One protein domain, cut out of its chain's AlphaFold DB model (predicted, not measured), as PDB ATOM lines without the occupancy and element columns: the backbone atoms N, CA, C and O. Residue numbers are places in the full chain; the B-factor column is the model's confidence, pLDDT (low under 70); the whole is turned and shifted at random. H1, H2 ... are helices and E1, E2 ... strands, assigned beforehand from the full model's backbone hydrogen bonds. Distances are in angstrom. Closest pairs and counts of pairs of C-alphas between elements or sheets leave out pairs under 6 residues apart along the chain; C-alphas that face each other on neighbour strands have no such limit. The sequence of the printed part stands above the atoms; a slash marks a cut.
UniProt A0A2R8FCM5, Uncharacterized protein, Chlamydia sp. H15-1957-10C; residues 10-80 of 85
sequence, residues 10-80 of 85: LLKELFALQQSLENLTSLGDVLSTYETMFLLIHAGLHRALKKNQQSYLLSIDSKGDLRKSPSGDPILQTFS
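What this domain is: This is residues 10 to 80 of the 85 residues of an uncharacterized protein of Chlamydia sp. H15-1957-10C (UniProt A0A2R8FCM5). The model is a long rod with a helical hairpin, short H1 folded back on long H2, at one end and a small strand hairpin, E1 and E2, with a long loop, residues 59 to 75, at the other. Between them residues 45 to 52 of H2 stand free. The printed part has 71 residues with two named helices, then two named strands, in an antiparallel sheet E1 - E2; the class is mostly helix. It is extended, radius of gyration of the C-alphas 22.2 A, spanning 70 by 22 by 11 A.

Where its parts are: H1, residues 10 to 21, begins at C-alpha 10 (535.272, 596.319, 501.302). H2, residues 27 to 52, measures 37.6 A from first to last C-alpha. E1 is residues 55 to 58; E2, residues 76 to 79, ends at C-alpha 79 (559.620, 601.049, 489.897).

How they stand to each other: H1 and H2 touch, closest at the C-alphas of Leu 14 and Met 37, 6.1 A, at a shallow tilt of 16 degrees, opposite ways. Every O i to N i+4 pair in both is within hydrogen-bond range. Between E1 and E2, N 57 and O 77 are within hydrogen-bond range, 2.8 A. H1 is apart from both strands.

The domain as a whole: The farthest C-alphas, Thr 25 and Lys 63, are 70.1 A apart. The printed part has no cut; the link E1 to E2 is long. pLDDT is under 70 in residues 49 to 57 and 78 to 80.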
ATOM      1  N   LEU A  10     535.649 594.975 500.848       87.44
ATOM      2  CA  LEU A  10     535.272 596.319 501.302       87.44
ATOM      3  C   LEU A  10     533.889 596.731 500.787       87.44
ATOM      4  O   LEU A  10     533.137 597.381 501.504       87.44
ATOM      5  N   LEU A  11     533.543 596.355 499.549       87.12
ATOM      6  CA  LEU A  11     532.224 596.657 498.990       87.12
ATOM      7  C   LEU A  11     531.145 595.798 499.653       87.12
ATOM      8  O   LEU A  11     530.090 596.327 499.985       87.12
ATOM      9  N   LYS A  12     531.417 594.507 499.899       90.94
ATOM     10  CA  LYS A  12     530.488 593.624 500.631       90.94
ATOM     11  C   LYS A  12     530.174 594.177 502.021       90.94
ATOM     12  O   LYS A  12     529.010 594.241 502.403       90.94
ATOM     13  N   GLU A  13     531.201 594.610 502.745       92.69
ATOM     14  CA  GLU A  13     531.050 595.173 504.086       92.69
ATOM     15  C   GLU A  13     530.313 596.520 504.072       92.69
ATOM     16  O   GLU A  13     529.400 596.724 504.868       92.69
ATOM     17  N   LEU A  14     530.601 597.399 503.102       93.12
ATOM     18  CA  LEU A  14     529.849 598.645 502.910       93.12
ATOM     19  C   LEU A  14     528.359 598.402 502.642       93.12
ATOM     20  O   LEU A  14     527.521 599.085 503.228       93.12
ATOM     21  N   PHE A  15     528.018 597.424 501.795       93.19
ATOM     22  CA  PHE A  15     526.620 597.074 501.534       93.19
ATOM     23  C   PHE A  15     525.923 596.508 502.775       93.19
ATOM     24  O   PHE A  15     524.773 596.858 503.032       93.19
ATOM     25  N   ALA A  16     526.611 595.681 503.565       93.44
ATOM     26  CA  ALA A  16     526.063 595.152 504.812       93.44
ATOM     27  C   ALA A  16     525.789 596.269 505.836       93.44
ATOM     28  O   ALA A  16     524.711 596.311 506.429       93.44
ATOM     29  N   LEU A  17     526.720 597.216 505.999       95.00
ATOM     30  CA  LEU A  17     526.532 598.374 506.878       95.00
ATOM     31  C   LEU A  17     525.376 599.259 506.402       95.00
ATOM     32  O   LEU A  17     524.540 599.662 507.210       95.00
ATOM     33  N   GLN A  18     525.268 599.492 505.093       93.94
ATOM     34  CA  GLN A  18     524.155 600.244 504.518       93.94
ATOM     35  C   GLN A  18     522.798 599.587 504.820       93.94
ATOM     36  O   GLN A  18     521.868 600.283 505.209       93.94
ATOM     37  N   GLN A  19     522.687 598.262 504.688       93.75
ATOM     38  CA  GLN A  19     521.465 597.527 505.042       93.75
ATOM     39  C   GLN A  19     521.169 597.584 506.546       93.75
ATOM     40  O   GLN A  19     520.010 597.609 506.955       93.75
ATOM     41  N   SER A  20     522.205 597.621 507.390       93.62
ATOM     42  CA  SER A  20     522.020 597.700 508.841       93.62
ATOM     43  C   SER A  20     521.409 599.031 509.291       93.62
ATOM     44  O   SER A  20     520.597 599.021 510.215       93.62
ATOM     45  N   LEU A  21     521.712 600.143 508.601       93.75
ATOM     46  CA  LEU A  21     521.204 601.484 508.930       93.75
ATOM     47  C   LEU A  21     519.672 601.551 508.971       93.75
ATOM     48  O   LEU A  21     519.128 602.279 509.796       93.75
ATOM     49  N   GLU A  22     518.977 600.780 508.128       89.25
ATOM     50  CA  GLU A  22     517.505 600.748 508.078       89.25
ATOM     51  C   GLU A  22     516.872 600.234 509.380       89.25
ATOM     52  O   GLU A  22     515.710 600.519 509.662       89.25
ATOM     53  N   ASN A  23     517.640 599.498 510.188       93.12
ATOM     54  CA  ASN A  23     517.169 598.843 511.405       93.12
ATOM     55  C   ASN A  23     517.691 599.503 512.693       93.12
ATOM     56  O   ASN A  23     517.314 599.087 513.790       93.12
ATOM     57  N   LEU A  24     518.563 600.512 512.586       94.31
ATOM     58  CA  LEU A  24     519.121 601.201 513.748       94.31
ATOM     59  C   LEU A  24     518.147 602.254 514.278       94.31
ATOM     60  O   LEU A  24     517.628 603.087 513.542       94.31
ATOM     61  N   THR A  25     517.931 602.237 515.590       91.62
ATOM     62  CA  THR A  25     517.007 603.154 516.280       91.62
ATOM     63  C   THR A  25     517.725 604.165 517.174       91.62
ATOM     64  O   THR A  25     517.142 605.175 517.565       91.62
ATOM     65  N   SER A  26     519.001 603.920 517.480       96.12
ATOM     66  CA  SER A  26     519.856 604.798 518.278       96.12
ATOM     67  C   SER A  26     520.681 605.711 517.379       96.12
ATOM     68  O   SER A  26     521.389 605.245 516.488       96.12
ATOM     69  N   LEU A  27     520.660 607.016 517.658       94.25
ATOM     70  CA  LEU A  27     521.508 607.984 516.957       94.25
ATOM     71  C   LEU A  27     523.002 607.662 517.118       94.25
ATOM     72  O   LEU A  27     523.766 607.839 516.174       94.25
ATOM     73  N   GLY A  28     523.416 607.178 518.292       96.38
ATOM     74  CA  GLY A  28     524.809 606.798 518.534       96.38
ATOM     75  C   GLY A  28     525.254 605.650 517.629       96.38
ATOM     76  O   GLY A  28     526.331 605.713 517.039       96.38
ATOM     77  N   ASP A  29     524.386 604.653 517.450       94.31
ATOM     78  CA  ASP A  29     524.676 603.507 516.588       94.31
ATOM     79  C   ASP A  29     524.703 603.934 515.118       94.31
ATOM     80  O   ASP A  29     525.624 603.569 514.395       94.31
ATOM     81  N   VAL A  30     523.766 604.793 514.696       95.31
ATOM     82  CA  VAL A  30     523.751 605.374 513.342       95.31
ATOM     83  C   VAL A  30     525.053 606.124 513.041       95.31
ATOM     84  O   VAL A  30     525.651 605.918 511.984       95.31
ATOM     85  N   LEU A  31     525.519 606.974 513.961       96.75
ATOM     86  CA  LEU A  31     526.766 607.728 513.788       96.75
ATOM     87  C   LEU A  31     527.984 606.798 513.707       96.75
ATOM     88  O   LEU A  31     528.789 606.937 512.788       96.75
ATOM     89  N   SER A  32     528.074 605.812 514.602       95.56
ATOM     90  CA  SER A  32     529.151 604.811 514.606       95.56
ATOM     91  C   SER A  32     529.195 603.996 513.303       95.56
ATOM     92  O   SER A  32     530.263 603.752 512.726       95.56
ATOM     93  N   THR A  33     528.027 603.631 512.766       96.69
ATOM     94  CA  THR A  33     527.927 602.961 511.466       96.69
ATOM     95  C   THR A  33     528.434 603.855 510.335       96.69
ATOM     96  O   THR A  33     529.232 603.392 509.517       96.69
ATOM     97  N   TYR A  34     528.055 605.136 510.299       97.06
ATOM     98  CA  TYR A  34     528.575 606.068 509.293       97.06
ATOM     99  C   TYR A  34     530.090 606.268 509.397       97.06
ATOM    100  O   TYR A  34     530.770 606.236 508.371       97.06
ATOM    101  N   GLU A  35     530.640 606.422 510.603       96.69
ATOM    102  CA  GLU A  35     532.091 606.510 510.816       96.69
ATOM    103  C   GLU A  35     532.814 605.286 510.241       96.69
ATOM    104  O   GLU A  35     533.789 605.421 509.495       96.69
ATOM    105  N   THR A  36     532.282 604.090 510.496       95.94
ATOM    106  CA  THR A  36     532.819 602.836 509.952       95.94
ATOM    107  C   THR A  36     532.759 602.811 508.422       95.94
ATOM    108  O   THR A  36     533.743 602.461 507.762       95.94
ATOM    109  N   MET A  37     531.643 603.244 507.825       96.00
ATOM    110  CA  MET A  37     531.517 603.349 506.367       96.00
ATOM    111  C   MET A  37     532.550 604.319 505.775       96.00
ATOM    112  O   MET A  37     533.192 603.995 504.773       96.00
ATOM    113  N   PHE A  38     532.772 605.481 506.399       94.81
ATOM    114  CA  PHE A  38     533.783 606.438 505.943       94.81
ATOM    115  C   PHE A  38     535.203 605.865 506.004       94.81
ATOM    116  O   PHE A  38     535.972 606.046 505.056       94.81
ATOM    117  N   LEU A  39     535.544 605.124 507.062       93.88
ATOM    118  CA  LEU A  39     536.840 604.447 507.174       93.88
ATOM    119  C   LEU A  39     537.058 603.432 506.044       93.88
ATOM    120  O   LEU A  39     538.133 603.409 505.435       93.88
ATOM    121  N   LEU A  40     536.040 602.633 505.714       93.38
ATOM    122  CA  LEU A  40     536.106 601.653 504.623       93.38
ATOM    123  C   LEU A  40     536.258 602.322 503.251       93.38
ATOM    124  O   LEU A  40     537.082 601.882 502.442       93.38
ATOM    125  N   ILE A  41     535.525 603.411 502.998       91.25
ATOM    126  CA  ILE A  41     535.651 604.206 501.765       91.25
ATOM    127  C   ILE A  41     537.067 604.776 501.645       91.25
ATOM    128  O   ILE A  41     537.699 604.641 500.596       91.25
ATOM    129  N   HIS A  42     537.594 605.362 502.722       89.31
ATOM    130  CA  HIS A  42     538.945 605.916 502.737       89.31
ATOM    131  C   HIS A  42     540.011 604.834 502.487       89.31
ATOM    132  O   HIS A  42     540.917 605.021 501.670       89.31
ATOM    133  N   ALA A  43     539.878 603.662 503.115       86.88
ATOM    134  CA  ALA A  43     540.768 602.527 502.881       86.88
ATOM    135  C   ALA A  43     540.707 602.026 501.426       86.88
ATOM    136  O   ALA A  43     541.744 601.726 500.823       86.88
ATOM    137  N   GLY A  44     539.505 601.968 500.842       85.56
ATOM    138  CA  GLY A  44     539.295 601.627 499.436       85.56
ATOM    139  C   GLY A  44     539.952 602.628 498.487       85.56
ATOM    140  O   GLY A  44     540.687 602.225 497.582       85.56
ATOM    141  N   LEU A  45     539.766 603.927 498.737       83.88
ATOM    142  CA  LEU A  45     540.385 605.004 497.965       83.88
ATOM    143  C   LEU A  45     541.912 604.917 498.017       83.88
ATOM    144  O   LEU A  45     542.571 604.947 496.980       83.88
ATOM    145  N   HIS A  46     542.486 604.732 499.205       81.44
ATOM    146  CA  HIS A  46     543.932 604.610 499.367       81.44
ATOM    147  C   HIS A  46     544.506 603.391 498.621       81.44
ATOM    148  O   HIS A  46     545.570 603.484 498.008       81.44
ATOM    149  N   ARG A  47     543.793 602.254 498.596       78.88
ATOM    150  CA  ARG A  47     544.178 601.084 497.780       78.88
ATOM    151  C   ARG A  47     544.124 601.383 496.281       78.88
ATOM    152  O   ARG A  47     545.048 601.005 495.561       78.88
ATOM    153  N   ALA A  48     543.075 602.058 495.813       72.75
ATOM    154  CA  ALA A  48     542.936 602.436 494.408       72.75
ATOM    155  C   ALA A  48     544.048 603.404 493.971       72.75
ATOM    156  O   ALA A  48     544.676 603.202 492.933       72.75
ATOM    157  N   LEU A  49     544.356 604.399 494.807       69.19
ATOM    158  CA  LEU A  49     545.451 605.340 494.575       69.19
ATOM    159  C   LEU A  49     546.812 604.635 494.559       69.19
ATOM    160  O   LEU A  49     547.586 604.857 493.634       69.19
ATOM    161  N   LYS A  50     547.085 603.718 495.499       63.91
ATOM    162  CA  LYS A  50     548.320 602.911 495.491       63.91
ATOM    163  C   LYS A  50     548.476 602.065 494.228       63.91
ATOM    164  O   LYS A  50     549.581 601.960 493.705       63.91
ATOM    165  N   LYS A  51     547.389 601.481 493.710       59.06
ATOM    166  CA  LYS A  51     547.418 600.736 492.440       59.06
ATOM    167  C   LYS A  51     547.787 601.647 491.261       59.06
ATOM    168  O   LYS A  51     548.541 601.234 490.389       59.06
ATOM    169  N   ASN A  52     547.316 602.894 491.279       56.53
ATOM    170  CA  ASN A  52     547.612 603.894 490.250       56.53
ATOM    171  C   ASN A  52     548.983 604.576 490.414       56.53
ATOM    172  O   ASN A  52     549.429 605.259 489.501       56.53
ATOM    173  N   GLN A  53     549.662 604.395 491.551       53.25
ATOM    174  CA  GLN A  53     551.000 604.946 491.809       53.25
ATOM    175  C   GLN A  53     552.146 604.066 491.290       53.25
ATOM    176  O   GLN A  53     553.312 604.439 491.428       53.25
ATOM    177  N   GLN A  54     551.856 602.913 490.679       57.62
ATOM    178  CA  GLN A  54     552.886 602.147 489.982       57.62
ATOM    179  C   GLN A  54     553.307 602.911 488.728       57.62
ATOM    180  O   GLN A  54     552.592 602.950 487.730       57.62
ATOM    181  N   SER A  55     554.472 603.551 488.803       60.22
ATOM    182  CA  SER A  55     555.109 604.146 487.638       60.22
ATOM    183  C   SER A  55     555.749 603.035 486.815       60.22
ATOM    184  O   SER A  55     556.512 602.213 487.329       60.22
ATOM    185  N   TYR A  56     555.397 602.995 485.535       65.19
ATOM    186  CA  TYR A  56     555.979 602.074 484.572       65.19
ATOM    187  C   TYR A  56     557.051 602.822 483.787       65.19
ATOM    188  O   TYR A  56     556.776 603.853 483.173       65.19
ATOM    189  N   LEU A  57     558.276 602.310 483.806       69.19
ATOM    190  CA  LEU A  57     559.334 602.769 482.924       69.19
ATOM    191  C   LEU A  57     559.177 602.060 481.576       69.19
ATOM    192  O   LEU A  57     559.186 600.827 481.505       69.19
ATOM    193  N   LEU A  58     559.035 602.844 480.510       78.06
ATOM    194  CA  LEU A  58     559.122 602.339 479.146       78.06
ATOM    195  C   LEU A  58     560.593 602.082 478.816       78.06
ATOM    196  O   LEU A  58     561.433 602.970 478.951       78.06
ATOM    197  N   SER A  59     560.908 600.861 478.389       77.44
ATOM    198  CA  SER A  59     562.268 600.516 477.974       77.44
ATOM    199  C   SER A  59     562.499 600.913 476.518       77.44
ATOM    200  O   SER A  59     561.742 600.502 475.643       77.44
ATOM    201  N   ILE A  60     563.570 601.656 476.253       83.62
ATOM    202  CA  ILE A  60     564.037 601.990 474.900       83.62
ATOM    203  C   ILE A  60     565.272 601.162 474.538       83.62
ATOM    204  O   ILE A  60     566.006 600.712 475.421       83.62
ATOM    205  N   ASP A  61     565.475 600.897 473.252       81.88
ATOM    206  CA  ASP A  61     566.683 600.247 472.749       81.88
ATOM    207  C   ASP A  61     567.786 601.267 472.405       81.88
ATOM    208  O   ASP A  61     567.623 602.478 472.554       81.88
ATOM    209  N   SER A  62     568.938 600.779 471.940       83.44
ATOM    210  CA  SER A  62     570.084 601.626 471.576       83.44
ATOM    211  C   SER A  62     569.842 602.522 470.356       83.44
ATOM    212  O   SER A  62     570.678 603.371 470.060       83.44
ATOM    213  N   LYS A  63     568.750 602.307 469.618       88.12
ATOM    214  CA  LYS A  63     568.332 603.120 468.471       88.12
ATOM    215  C   LYS A  63     567.264 604.146 468.859       88.12
ATOM    216  O   LYS A  63     566.927 604.994 468.039       88.12
ATOM    217  N   GLY A  64     566.787 604.108 470.105       80.50
ATOM    218  CA  GLY A  64     565.731 604.979 470.611       80.50
ATOM    219  C   GLY A  64     564.322 604.435 470.377       80.50
ATOM    220  O   GLY A  64     563.357 605.139 470.670       80.50
ATOM    221  N   ASP A  65     564.186 603.197 469.895       86.44
ATOM    222  CA  ASP A  65     562.886 602.575 469.667       86.44
ATOM    223  C   ASP A  65     562.341 601.944 470.952       86.44
ATOM    224  O   ASP A  65     563.078 601.435 471.803       86.44
ATOM    225  N   LEU A  66     561.013 601.949 471.096       85.56
ATOM    226  CA  LEU A  66     560.344 601.319 472.231       85.56
ATOM    227  C   LEU A  66     560.516 599.798 472.169       85.56
ATOM    228  O   LEU A  66     560.067 599.148 471.220       85.56
ATOM    229  N   ARG A  67     561.091 599.214 473.222       86.50
ATOM    230  CA  ARG A  67     561.235 597.763 473.343       86.50
ATOM    231  C   ARG A  67     559.875 597.125 473.583       86.50
ATOM    232  O   ARG A  67     559.162 597.471 474.528       86.50
ATOM    233  N   LYS A  68     559.549 596.154 472.738       88.12
ATOM    234  CA  LYS A  68     558.302 595.391 472.784       88.12
ATOM    235  C   LYS A  68     558.582 593.915 473.047       88.12
ATOM    236  O   LYS A  68     559.649 593.406 472.707       88.12
ATOM    237  N   SER A  69     557.628 593.242 473.674       82.25
ATOM    238  CA  SER A  69     557.582 591.792 473.802       82.25
ATOM    239  C   SER A  69     557.359 591.140 472.425       82.25
ATOM    240  O   SER A  69     556.983 591.818 471.462       82.25
ATOM    241  N   PRO A  70     557.503 589.807 472.315       81.81
ATOM    242  CA  PRO A  70     557.120 589.078 471.106       81.81
ATOM    243  C   PRO A  70     555.634 589.225 470.729       81.81
ATOM    244  O   PRO A  70     555.294 589.053 469.563       81.81
ATOM    245  N   SER A  71     554.755 589.560 471.685       84.56
ATOM    246  CA  SER A  71     553.336 589.867 471.433       84.56
ATOM    247  C   SER A  71     553.101 591.286 470.898       84.56
ATOM    248  O   SER A  71     551.986 591.611 470.509       84.56
ATOM    249  N   GLY A  72     554.142 592.124 470.838       82.06
ATOM    250  CA  GLY A  72     554.061 593.511 470.373       82.06
ATOM    251  C   GLY A  72     553.746 594.529 471.472       82.06
ATOM    252  O   GLY A  72     553.730 595.731 471.197       82.06
ATOM    253  N   ASP A  73     553.560 594.076 472.711       82.50
ATOM    254  CA  ASP A  73     553.273 594.940 473.855       82.50
ATOM    255  C   ASP A  73     554.554 595.605 474.376       82.50
ATOM    256  O   ASP A  73     555.605 594.965 474.407       82.50
ATOM    257  N   PRO A  74     554.517 596.872 474.820       81.56
ATOM    258  CA  PRO A  74     555.668 597.507 475.452       81.56
ATOM    259  C   PRO A  74     556.172 596.710 476.660       81.56
ATOM    260  O   PRO A  74     555.389 596.297 477.514       81.56
ATOM    261  N   ILE A  75     557.491 596.538 476.770       80.25
ATOM    262  CA  ILE A  75     558.087 595.961 477.978       80.25
ATOM    263  C   ILE A  75     558.015 597.016 479.086       80.25
ATOM    264  O   ILE A  75     558.701 598.040 479.026       80.25
ATOM    265  N   LEU A  76     557.176 596.761 480.090       74.81
ATOM    266  CA  LEU A  76     556.983 597.631 481.246       74.81
ATOM    267  C   LEU A  76     557.874 597.173 482.403       74.81
ATOM    268  O   LEU A  76     557.758 596.037 482.863       74.81
ATOM    269  N   GLN A  77     558.727 598.062 482.908       71.12
ATOM    270  CA  GLN A  77     559.450 597.836 484.159       71.12
ATOM    271  C   GLN A  77     558.809 598.678 485.260       71.12
ATOM    272  O   GLN A  77     558.731 599.899 485.149       71.12
ATOM    273  N   THR A  78     558.322 598.043 486.323       65.06
ATOM    274  CA  THR A  78     557.773 598.770 487.470       65.06
ATOM    275  C   THR A  78     558.906 599.302 488.341       65.06
ATOM    276  O   THR A  78     559.898 598.614 488.584       65.06
ATOM    277  N   PHE A  79     558.761 600.529 488.839       61.88
ATOM    278  CA  PHE A  79     559.620 601.049 489.897       61.88
ATOM    279  C   PHE A  79     558.783 601.696 490.996       61.88
ATOM    280  O   PHE A  79     557.743 602.310 490.748       61.88
ATOM    281  N   SER A  80     559.232 601.532 492.237       59.53
ATOM    282  CA  SER A  80     558.600 602.151 493.396       59.53
ATOM    283  C   SER A  80     559.185 603.541 493.601       59.53
ATOM    284  O   SER A  80     560.352 603.679 493.974       59.53
TER     285      SER A  80